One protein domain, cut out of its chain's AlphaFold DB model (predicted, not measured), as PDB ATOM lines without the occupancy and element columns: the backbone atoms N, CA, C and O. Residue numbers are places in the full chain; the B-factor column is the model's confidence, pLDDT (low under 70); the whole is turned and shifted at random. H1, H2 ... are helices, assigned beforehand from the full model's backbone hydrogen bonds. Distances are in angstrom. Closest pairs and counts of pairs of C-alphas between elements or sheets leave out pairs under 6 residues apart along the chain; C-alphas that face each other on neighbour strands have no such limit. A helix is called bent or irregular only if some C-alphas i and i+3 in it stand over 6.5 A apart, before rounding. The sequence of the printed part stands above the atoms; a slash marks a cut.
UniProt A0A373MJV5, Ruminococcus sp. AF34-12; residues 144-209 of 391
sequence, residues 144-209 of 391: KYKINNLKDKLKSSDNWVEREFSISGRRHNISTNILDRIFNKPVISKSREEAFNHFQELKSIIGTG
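Overview. This is residues 144 to 209 of the 391 residues of a protein of Ruminococcus sp. AF34-12 (UniProt A0A373MJV5). This is an open string of four helices: H1 and H2 follow end to end and meet at a corner, the short H3 returns near H1, and the long H4 ends close to H2. Between the last two helices the chain swings out, and residues 180 to 198 stick out from the rest. The printed part has 66 residues with four named helices, in the order H1, H2, H3, H4, and no named strand; the class is all helix. The whole is only just loose, close to compact, with a radius of gyration of the C-alphas of 13.2 A and spans of 40 by 29 by 19 A.

Arrangement. H1, residues 144 to 155, and H2, residues 160 to 168, touch only at the corner by their tight link of 4 residues. The closest C-alphas are those of Leu 154 and Trp 160, 5.2 A apart, and H1 touches H2 with residues 154 to 155 alone. Their lines stand at a steep tilt of 40 degrees, and they run the same way. H3, residues 176 to 183, touches no helix and is near H1, with 5 pairs of C-alphas within 10 A. H2 and H3 are apart. H4, residues 192 to 208, is close to H2 but not clearly touching it, with 2 pairs of C-alphas within 8 A; the closest are those of Ile 167 and Ile 206, 7.7 A apart. H2 and H4 run the same way at a shallow tilt of 25 degrees. H4 is apart from H1 and from H3. In H1, H2, H3 and H4, every O i to N i+4 pair is within hydrogen-bond range.

Along the chain. H1, of 12 residues, begins at C-alpha 144, at (122.093, 149.873, 171.369), and measures 16.4 A from first to last C-alpha. H2, of 9 residues, measures 12.0 A. H3, of 8 residues, begins at C-alpha 176, at (131.962, 157.422, 171.587), and measures 10.4 A. H4, the longest helix with 17 residues, measures 24.6 A and ends at C-alpha 208, at (145.453, 167.017, 142.387). No helix is bent.

Size, cuts and confidence. The two C-alphas farthest apart, those of Lys 144 and Gly 209, are 41.9 A apart. Residues 180 to 198 stand free; of these, 180 to 183 belong to H3 and 192 to 198 belong to H4. The printed part has no cut. The links from H2 to H3, of 7 residues, and from H3 to H4, of 8 residues, are short but not tight, and no link is long. The mean pLDDT of the printed part is 82.3, and the model's confidence is under 70 at residues 187 to 189 and 206 to 209.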
ATOM      1  N   LYS A 144     120.979 150.638 171.938       87.56
ATOM      2  CA  LYS A 144     122.093 149.873 171.369       87.56
ATOM      3  C   LYS A 144     121.892 149.587 169.881       87.56
ATOM      4  O   LYS A 144     122.830 149.778 169.108       87.56
ATOM      5  N   TYR A 145     120.677 149.218 169.462       90.50
ATOM      6  CA  TYR A 145     120.347 149.033 168.045       90.50
ATOM      7  C   TYR A 145     120.560 150.325 167.253       90.50
ATOM      8  O   TYR A 145     121.243 150.322 166.229       90.50
ATOM      9  N   LYS A 146     120.012 151.449 167.736       89.88
ATOM     10  CA  LYS A 146     120.103 152.750 167.052       89.88
ATOM     11  C   LYS A 146     121.551 153.209 166.883       89.88
ATOM     12  O   LYS A 146     121.929 153.631 165.789       89.88
ATOM     13  N   ILE A 147     122.372 153.085 167.927       89.62
ATOM     14  CA  ILE A 147     123.801 153.427 167.871       89.62
ATOM     15  C   ILE A 147     124.565 152.494 166.931       89.62
ATOM     16  O   ILE A 147     125.396 152.973 166.158       89.62
ATOM     17  N   ASN A 148     124.298 151.188 166.959       89.56
ATOM     18  CA  ASN A 148     124.956 150.244 166.055       89.56
ATOM     19  C   ASN A 148     124.602 150.537 164.592       89.56
ATOM     20  O   ASN A 148     125.502 150.701 163.776       89.56
ATOM     21  N   ASN A 149     123.321 150.747 164.284       91.00
ATOM     22  CA  ASN A 149     122.873 151.120 162.944       91.00
ATOM     23  C   ASN A 149     123.501 152.448 162.471       91.00
ATOM     24  O   ASN A 149     123.929 152.571 161.325       91.00
ATOM     25  N   LEU A 150     123.622 153.445 163.357       90.31
ATOM     26  CA  LEU A 150     124.334 154.686 163.044       90.31
ATOM     27  C   LEU A 150     125.812 154.427 162.719       90.31
ATOM     28  O   LEU A 150     126.317 154.944 161.722       90.31
ATOM     29  N   LYS A 151     126.505 153.624 163.536       91.06
ATOM     30  CA  LYS A 151     127.905 153.248 163.293       91.06
ATOM     31  C   LYS A 151     128.062 152.533 161.954       91.06
ATOM     32  O   LYS A 151     129.005 152.832 161.228       91.06
ATOM     33  N   ASP A 152     127.144 151.641 161.608       90.75
ATOM     34  CA  ASP A 152     127.189 150.909 160.344       90.75
ATOM     35  C   ASP A 152     126.952 151.837 159.148       90.75
ATOM     36  O   ASP A 152     127.706 151.790 158.176       90.75
ATOM     37  N   LYS A 153     126.006 152.782 159.246       90.62
ATOM     38  CA  LYS A 153     125.811 153.823 158.220       90.62
ATOM     39  C   LYS A 153     127.050 154.694 158.034       90.62
ATOM     40  O   LYS A 153     127.457 154.935 156.903       90.62
ATOM     41  N   LEU A 154     127.689 155.126 159.116       90.69
ATOM     42  CA  LEU A 154     128.921 155.919 159.047       90.69
ATOM     43  C   LEU A 154     130.102 155.137 158.437       90.69
ATOM     44  O   LEU A 154     130.970 155.752 157.816       90.69
ATOM     45  N   LYS A 155     130.133 153.806 158.611       89.50
ATOM     46  CA  LYS A 155     131.139 152.893 158.033       89.50
ATOM     47  C   LYS A 155     130.867 152.494 156.586       89.50
ATOM     48  O   LYS A 155     131.797 152.041 155.924       89.50
ATOM     49  N   SER A 156     129.615 152.572 156.144       86.44
ATOM     50  CA  SER A 156     129.221 152.153 154.799       86.44
ATOM     51  C   SER A 156     129.915 152.982 153.714       86.44
ATOM     52  O   SER A 156     130.486 154.041 153.996       86.44
ATOM     53  N   SER A 157     129.882 152.479 152.482       80.25
ATOM     54  CA  SER A 157     130.571 153.112 151.361       80.25
ATOM     55  C   SER A 157     130.097 154.549 151.129       80.25
ATOM     56  O   SER A 157     128.929 154.872 151.356       80.25
ATOM     57  N   ASP A 158     131.016 155.414 150.709       79.19
ATOM     58  CA  ASP A 158     130.834 156.851 150.460       79.19
ATOM     59  C   ASP A 158     130.386 157.687 151.673       79.19
ATOM     60  O   ASP A 158     130.035 158.870 151.542       79.19
ATOM     61  N   ASN A 159     130.435 157.120 152.881       87.38
ATOM     62  CA  ASN A 159     130.125 157.822 154.125       87.38
ATOM     63  C   ASN A 159     131.387 158.218 154.903       87.38
ATOM     64  O   ASN A 159     132.505 158.213 154.384       87.38
ATOM     65  N   TRP A 160     131.189 158.675 156.140       88.19
ATOM     66  CA  TRP A 160     132.194 159.390 156.925       88.19
ATOM     67  C   TRP A 160     133.538 158.655 157.025       88.19
ATOM     68  O   TRP A 160     134.570 159.267 156.767       88.19
ATOM     69  N   VAL A 161     133.541 157.350 157.332       88.88
ATOM     70  CA  VAL A 161     134.793 156.588 157.523       88.88
ATOM     71  C   VAL A 161     135.615 156.503 156.238       88.88
ATOM     72  O   VAL A 161     136.839 156.599 156.287       88.88
ATOM     73  N   GLU A 162     134.969 156.313 155.089       86.69
ATOM     74  CA  GLU A 162     135.666 156.215 153.805       86.69
ATOM     75  C   GLU A 162     136.182 157.576 153.335       86.69
ATOM     76  O   GLU A 162     137.315 157.677 152.861       86.69
ATOM     77  N   ARG A 163     135.406 158.645 153.554       85.75
ATOM     78  CA  ARG A 163     135.856 160.019 153.294       85.75
ATOM     79  C   ARG A 163     137.074 160.372 154.142       85.75
ATOM     80  O   ARG A 163     138.073 160.826 153.590       85.75
ATOM     81  N   GLU A 164     137.028 160.089 155.441       85.62
ATOM     82  CA  GLU A 164     138.144 160.322 156.362       85.62
ATOM     83  C   GLU A 164     139.385 159.512 155.970       85.62
ATOM     84  O   GLU A 164     140.499 160.033 155.982       85.62
ATOM     85  N   PHE A 165     139.202 158.251 155.565       85.06
ATOM     86  CA  PHE A 165     140.294 157.422 155.058       85.06
ATOM     87  C   PHE A 165     140.909 158.012 153.786       85.06
ATOM     88  O   PHE A 165     142.131 158.073 153.683       85.06
ATOM     89  N   SER A 166     140.085 158.499 152.852       80.75
ATOM     90  CA  SER A 166     140.572 159.115 151.611       80.75
ATOM     91  C   SER A 166     141.367 160.406 151.829       80.75
ATOM     92  O   SER A 166     142.159 160.771 150.970       80.75
ATOM     93  N   ILE A 167     141.177 161.077 152.970       80.44
ATOM     94  CA  ILE A 167     141.866 162.326 153.319       80.44
ATOM     95  C   ILE A 167     143.114 162.051 154.166       80.44
ATOM     96  O   ILE A 167     144.196 162.545 153.872       80.44
ATOM     97  N   SER A 168     142.967 161.266 155.234       80.88
ATOM     98  CA  SER A 168     144.017 161.055 156.242       80.88
ATOM     99  C   SER A 168     144.915 159.844 155.968       80.88
ATOM    100  O   SER A 168     145.926 159.657 156.650       80.88
ATOM    101  N   GLY A 169     144.515 158.959 155.048       79.88
ATOM    102  CA  GLY A 169     145.132 157.647 154.836       79.88
ATOM    103  C   GLY A 169     144.914 156.660 155.991       79.88
ATOM    104  O   GLY A 169     145.466 155.559 155.976       79.88
ATOM    105  N   ARG A 170     144.131 157.023 157.020       79.75
ATOM    106  CA  ARG A 170     143.887 156.201 158.213       79.75
ATOM    107  C   ARG A 170     142.415 155.878 158.365       79.75
ATOM    108  O   ARG A 170     141.540 156.731 158.257       79.75
ATOM    109  N   ARG A 171     142.128 154.606 158.633       82.62
ATOM    110  CA  ARG A 171     140.756 154.147 158.842       82.62
ATOM    111  C   ARG A 171     140.416 154.270 160.322       82.62
ATOM    112  O   ARG A 171     140.998 153.575 161.151       82.62
ATOM    113  N   HIS A 172     139.485 155.155 160.652       81.06
ATOM    114  CA  HIS A 172     139.090 155.400 162.035       81.06
ATOM    115  C   HIS A 172     137.982 154.447 162.498       81.06
ATOM    116  O   HIS A 172     136.985 154.235 161.808       81.06
ATOM    117  N   ASN A 173     138.130 153.915 163.713       86.19
ATOM    118  CA  ASN A 173     137.037 153.255 164.422       86.19
ATOM    119  C   ASN A 173     136.091 154.300 165.013       86.19
ATOM    120  O   ASN A 173     136.545 155.276 165.602       86.19
ATOM    121  N   ILE A 174     134.782 154.066 164.923       88.00
ATOM    122  CA  ILE A 174     133.768 154.979 165.465       88.00
ATOM    123  C   ILE A 174     133.628 154.760 166.977       88.00
ATOM    124  O   ILE A 174     132.841 153.925 167.440       88.00
ATOM    125  N   SER A 175     134.428 155.502 167.738       88.69
ATOM    126  CA  SER A 175     134.349 155.585 169.197       88.69
ATOM    127  C   SER A 175     133.223 156.520 169.654       88.69
ATOM    128  O   SER A 175     132.674 157.288 168.862       88.69
ATOM    129  N   THR A 176     132.891 156.474 170.946       85.62
ATOM    130  CA  THR A 176     131.962 157.422 171.587       85.62
ATOM    131  C   THR A 176     132.411 158.865 171.379       85.62
ATOM    132  O   THR A 176     131.635 159.667 170.885       85.62
ATOM    133  N   ASN A 177     133.699 159.158 171.579       87.56
ATOM    134  CA  ASN A 177     134.247 160.506 171.394       87.56
ATOM    135  C   ASN A 177     134.056 161.049 169.964       87.56
ATOM    136  O   ASN A 177     133.879 162.251 169.778       87.56
ATOM    137  N   ILE A 178     134.119 160.191 168.938       86.81
ATOM    138  CA  ILE A 178     133.855 160.604 167.548       86.81
ATOM    139  C   ILE A 178     132.372 160.913 167.358       86.81
ATOM    140  O   ILE A 178     132.045 161.926 166.745       86.81
ATOM    141  N   LEU A 179     131.483 160.082 167.905       88.44
ATOM    142  CA  LEU A 179     130.044 160.336 167.864       88.44
ATOM    143  C   LEU A 179     129.689 161.639 168.585       88.44
ATOM    144  O   LEU A 179     128.986 162.461 168.009       88.44
ATOM    145  N   ASP A 180     130.249 161.879 169.770       87.94
ATOM    146  CA  ASP A 180     130.035 163.119 170.522       87.94
ATOM    147  C   ASP A 180     130.515 164.335 169.731       87.94
ATOM    148  O   ASP A 180     129.831 165.354 169.662       87.94
ATOM    149  N   ARG A 181     131.672 164.230 169.067       86.62
ATOM    150  CA  ARG A 181     132.154 165.288 168.172       86.62
ATOM    151  C   ARG A 181     131.200 165.540 167.014       86.62
ATOM    152  O   ARG A 181     131.029 166.697 166.659       86.62
ATOM    153  N   ILE A 182     130.609 164.501 166.426       83.88
ATOM    154  CA  ILE A 182     129.638 164.640 165.333       83.88
ATOM    155  C   ILE A 182     128.348 165.294 165.848       83.88
ATOM    156  O   ILE A 182     127.866 166.238 165.230       83.88
ATOM    157  N   PHE A 183     127.817 164.840 166.985       84.19
ATOM    158  CA  PHE A 183     126.564 165.349 167.550       84.19
ATOM    159  C   PHE A 183     126.668 166.779 168.078       84.19
ATOM    160  O   PHE A 183     125.701 167.528 167.994       84.19
ATOM    161  N   ASN A 184     127.840 167.175 168.576       85.75
ATOM    162  CA  ASN A 184     128.077 168.523 169.088       85.75
ATOM    163  C   ASN A 184     128.451 169.536 167.993       85.75
ATOM    164  O   ASN A 184     128.727 170.697 168.304       85.75
ATOM    165  N   LYS A 185     128.501 169.135 166.715       80.06
ATOM    166  CA  LYS A 185     128.689 170.100 165.626       80.06
ATOM    167  C   LYS A 185     127.393 170.878 165.399       80.06
ATOM    168  O   LYS A 185     126.324 170.270 165.355       80.06
ATOM    169  N   PRO A 186     127.473 172.209 165.219       75.00
ATOM    170  CA  PRO A 186     126.300 172.994 164.882       75.00
ATOM    171  C   PRO A 186     125.713 172.475 163.571       75.00
ATOM    172  O   PRO A 186     126.446 172.189 162.619       75.00
ATOM    173  N   VAL A 187     124.387 172.348 163.533       68.50
ATOM    174  CA  VAL A 187     123.674 172.009 162.303       68.50
ATOM    175  C   VAL A 187     123.947 173.129 161.307       68.50
ATOM    176  O   VAL A 187     123.588 174.282 161.534       68.50
ATOM    177  N   ILE A 188     124.641 172.792 160.226       67.50
ATOM    178  CA  ILE A 188     124.927 173.738 159.154       67.50
ATOM    179  C   ILE A 188     123.590 174.058 158.479       67.50
ATOM    180  O   ILE A 188     122.838 173.147 158.143       67.50
ATOM    181  N   SER A 189     123.296 175.337 158.248       64.25
ATOM    182  CA  SER A 189     122.080 175.793 157.554       64.25
ATOM    183  C   SER A 189     122.061 175.479 156.049       64.25
ATOM    184  O   SER A 189     121.140 175.893 155.353       64.25
ATOM    185  N   LYS A 190     123.088 174.788 155.540       75.25
ATOM    186  CA  LYS A 190     123.235 174.390 154.137       75.25
ATOM    187  C   LYS A 190     122.492 173.086 153.872       75.25
ATOM    188  O   LYS A 190     122.386 172.230 154.755       75.25
ATOM    189  N   SER A 191     122.023 172.905 152.643       85.31
ATOM    190  CA  SER A 191     121.434 171.630 152.235       85.31
ATOM    191  C   SER A 191     122.490 170.512 152.225       85.31
ATOM    192  O   SER A 191     123.699 170.754 152.149       85.31
ATOM    193  N   ARG A 192     122.046 169.249 152.289       82.31
ATOM    194  CA  ARG A 192     122.951 168.089 152.183       82.31
ATOM    195  C   ARG A 192     123.738 168.104 150.869       82.31
ATOM    196  O   ARG A 192     124.907 167.727 150.870       82.31
ATOM    197  N   GLU A 193     123.098 168.508 149.776       85.81
ATOM    198  CA  GLU A 193     123.715 168.588 148.448       85.81
ATOM    199  C   GLU A 193     124.776 169.682 148.393       85.81
ATOM    200  O   GLU A 193     125.889 169.412 147.958       85.81
ATOM    201  N   GLU A 194     124.497 170.873 148.924       86.06
ATOM    202  CA  GLU A 194     125.484 171.959 149.014       86.06
ATOM    203  C   GLU A 194     126.712 171.547 149.830       86.06
ATOM    204  O   GLU A 194     127.847 171.760 149.406       86.06
ATOM    205  N   ALA A 195     126.497 170.920 150.991       82.62
ATOM    206  CA  ALA A 195     127.588 170.434 151.828       82.62
ATOM    207  C   ALA A 195     128.406 169.335 151.129       82.62
ATOM    208  O   ALA A 195     129.626 169.277 151.288       82.62
ATOM    209  N   PHE A 196     127.751 168.466 150.354       84.12
ATOM    210  CA  PHE A 196     128.427 167.424 149.587       84.12
ATOM    211  C   PHE A 196     129.219 167.996 148.407       84.12
ATOM    212  O   PHE A 196     130.374 167.624 148.233       84.12
ATOM    213  N   ASN A 197     128.647 168.926 147.644       85.25
ATOM    214  CA  ASN A 197     129.333 169.578 146.529       85.25
ATOM    215  C   ASN A 197     130.570 170.334 147.014       85.25
ATOM    216  O   ASN A 197     131.649 170.162 146.455       85.25
ATOM    217  N   HIS A 198     130.443 171.072 148.118       84.12
ATOM    218  CA  HIS A 198     131.573 171.762 148.731       84.12
ATOM    219  C   HIS A 198     132.649 170.790 149.244       84.12
ATOM    220  O   HIS A 198     133.842 171.035 149.107       84.12
ATOM    221  N   PHE A 199     132.249 169.639 149.796       84.19
ATOM    222  CA  PHE A 199     133.204 168.587 150.146       84.19
ATOM    223  C   PHE A 199     133.952 168.051 148.914       84.19
ATOM    224  O   PHE A 199     135.160 167.843 148.987       84.19
ATOM    225  N   GLN A 200     133.258 167.822 147.797       83.56
ATOM    226  CA  GLN A 200     133.870 167.317 146.564       83.56
ATOM    227  C   GLN A 200     134.833 168.335 145.944       83.56
ATOM    228  O   GLN A 200     135.907 167.946 145.494       83.56
ATOM    229  N   GLU A 201     134.484 169.621 145.983       84.00
ATOM    230  CA  GLU A 201     135.359 170.738 145.614       84.00
ATOM    231  C   GLU A 201     136.655 170.708 146.443       84.00
ATOM    232  O   GLU A 201     137.739 170.558 145.882       84.00
ATOM    233  N   LEU A 202     136.555 170.689 147.777       81.81
ATOM    234  CA  LEU A 202     137.722 170.594 148.666       81.81
ATOM    235  C   LEU A 202     138.541 169.314 148.444       81.81
ATOM    236  O   LEU A 202     139.769 169.331 148.481       81.81
ATOM    237  N   LYS A 203     137.875 168.182 148.199       78.38
ATOM    238  CA  LYS A 203     138.547 166.910 147.923       78.38
ATOM    239  C   LYS A 203     139.296 166.938 146.589       78.38
ATOM    240  O   LYS A 203     140.355 166.321 146.498       78.38
ATOM    241  N   SER A 204     138.778 167.641 145.581       77.06
ATOM    242  CA  SER A 204     139.466 167.805 144.297       77.06
ATOM    243  C   SER A 204     140.791 168.550 144.464       77.06
ATOM    244  O   SER A 204     141.793 168.090 143.931       77.06
ATOM    245  N   ILE A 205     140.825 169.574 145.323       72.94
ATOM    246  CA  ILE A 205     142.041 170.316 145.684       72.94
ATOM    247  C   ILE A 205     143.081 169.394 146.346       72.94
ATOM    248  O   ILE A 205     144.268 169.461 146.049       72.94
ATOM    249  N   ILE A 206     142.642 168.489 147.229       67.88
ATOM    250  CA  ILE A 206     143.537 167.536 147.912       67.88
ATOM    251  C   ILE A 206     144.052 166.446 146.952       67.88
ATOM    252  O   ILE A 206     145.158 165.940 147.133       67.88
ATOM    253  N   GLY A 207     143.251 166.045 145.959       57.19
ATOM    254  CA  GLY A 207     143.548 164.935 145.050       57.19
ATOM    255  C   GLY A 207     144.446 165.273 143.854       57.19
ATOM    256  O   GLY A 207     144.919 164.349 143.196       57.19
ATOM    257  N   THR A 208     144.673 166.555 143.553       51.88
ATOM    258  CA  THR A 208     145.453 167.017 142.387       51.88
ATOM    259  C   THR A 208     146.930 167.265 142.678       51.88
ATOM    260  O   THR A 208     147.729 167.293 141.745       51.88
ATOM    261  N   GLY A 209     147.322 167.402 143.944       49.00
ATOM    262  CA  GLY A 209     148.724 167.527 144.337       49.00
ATOM    263  C   GLY A 209     149.324 166.162 144.653       49.00
ATOM    264  O   GLY A 209     148.780 165.410 145.466       49.00
TER     265      GLY A 209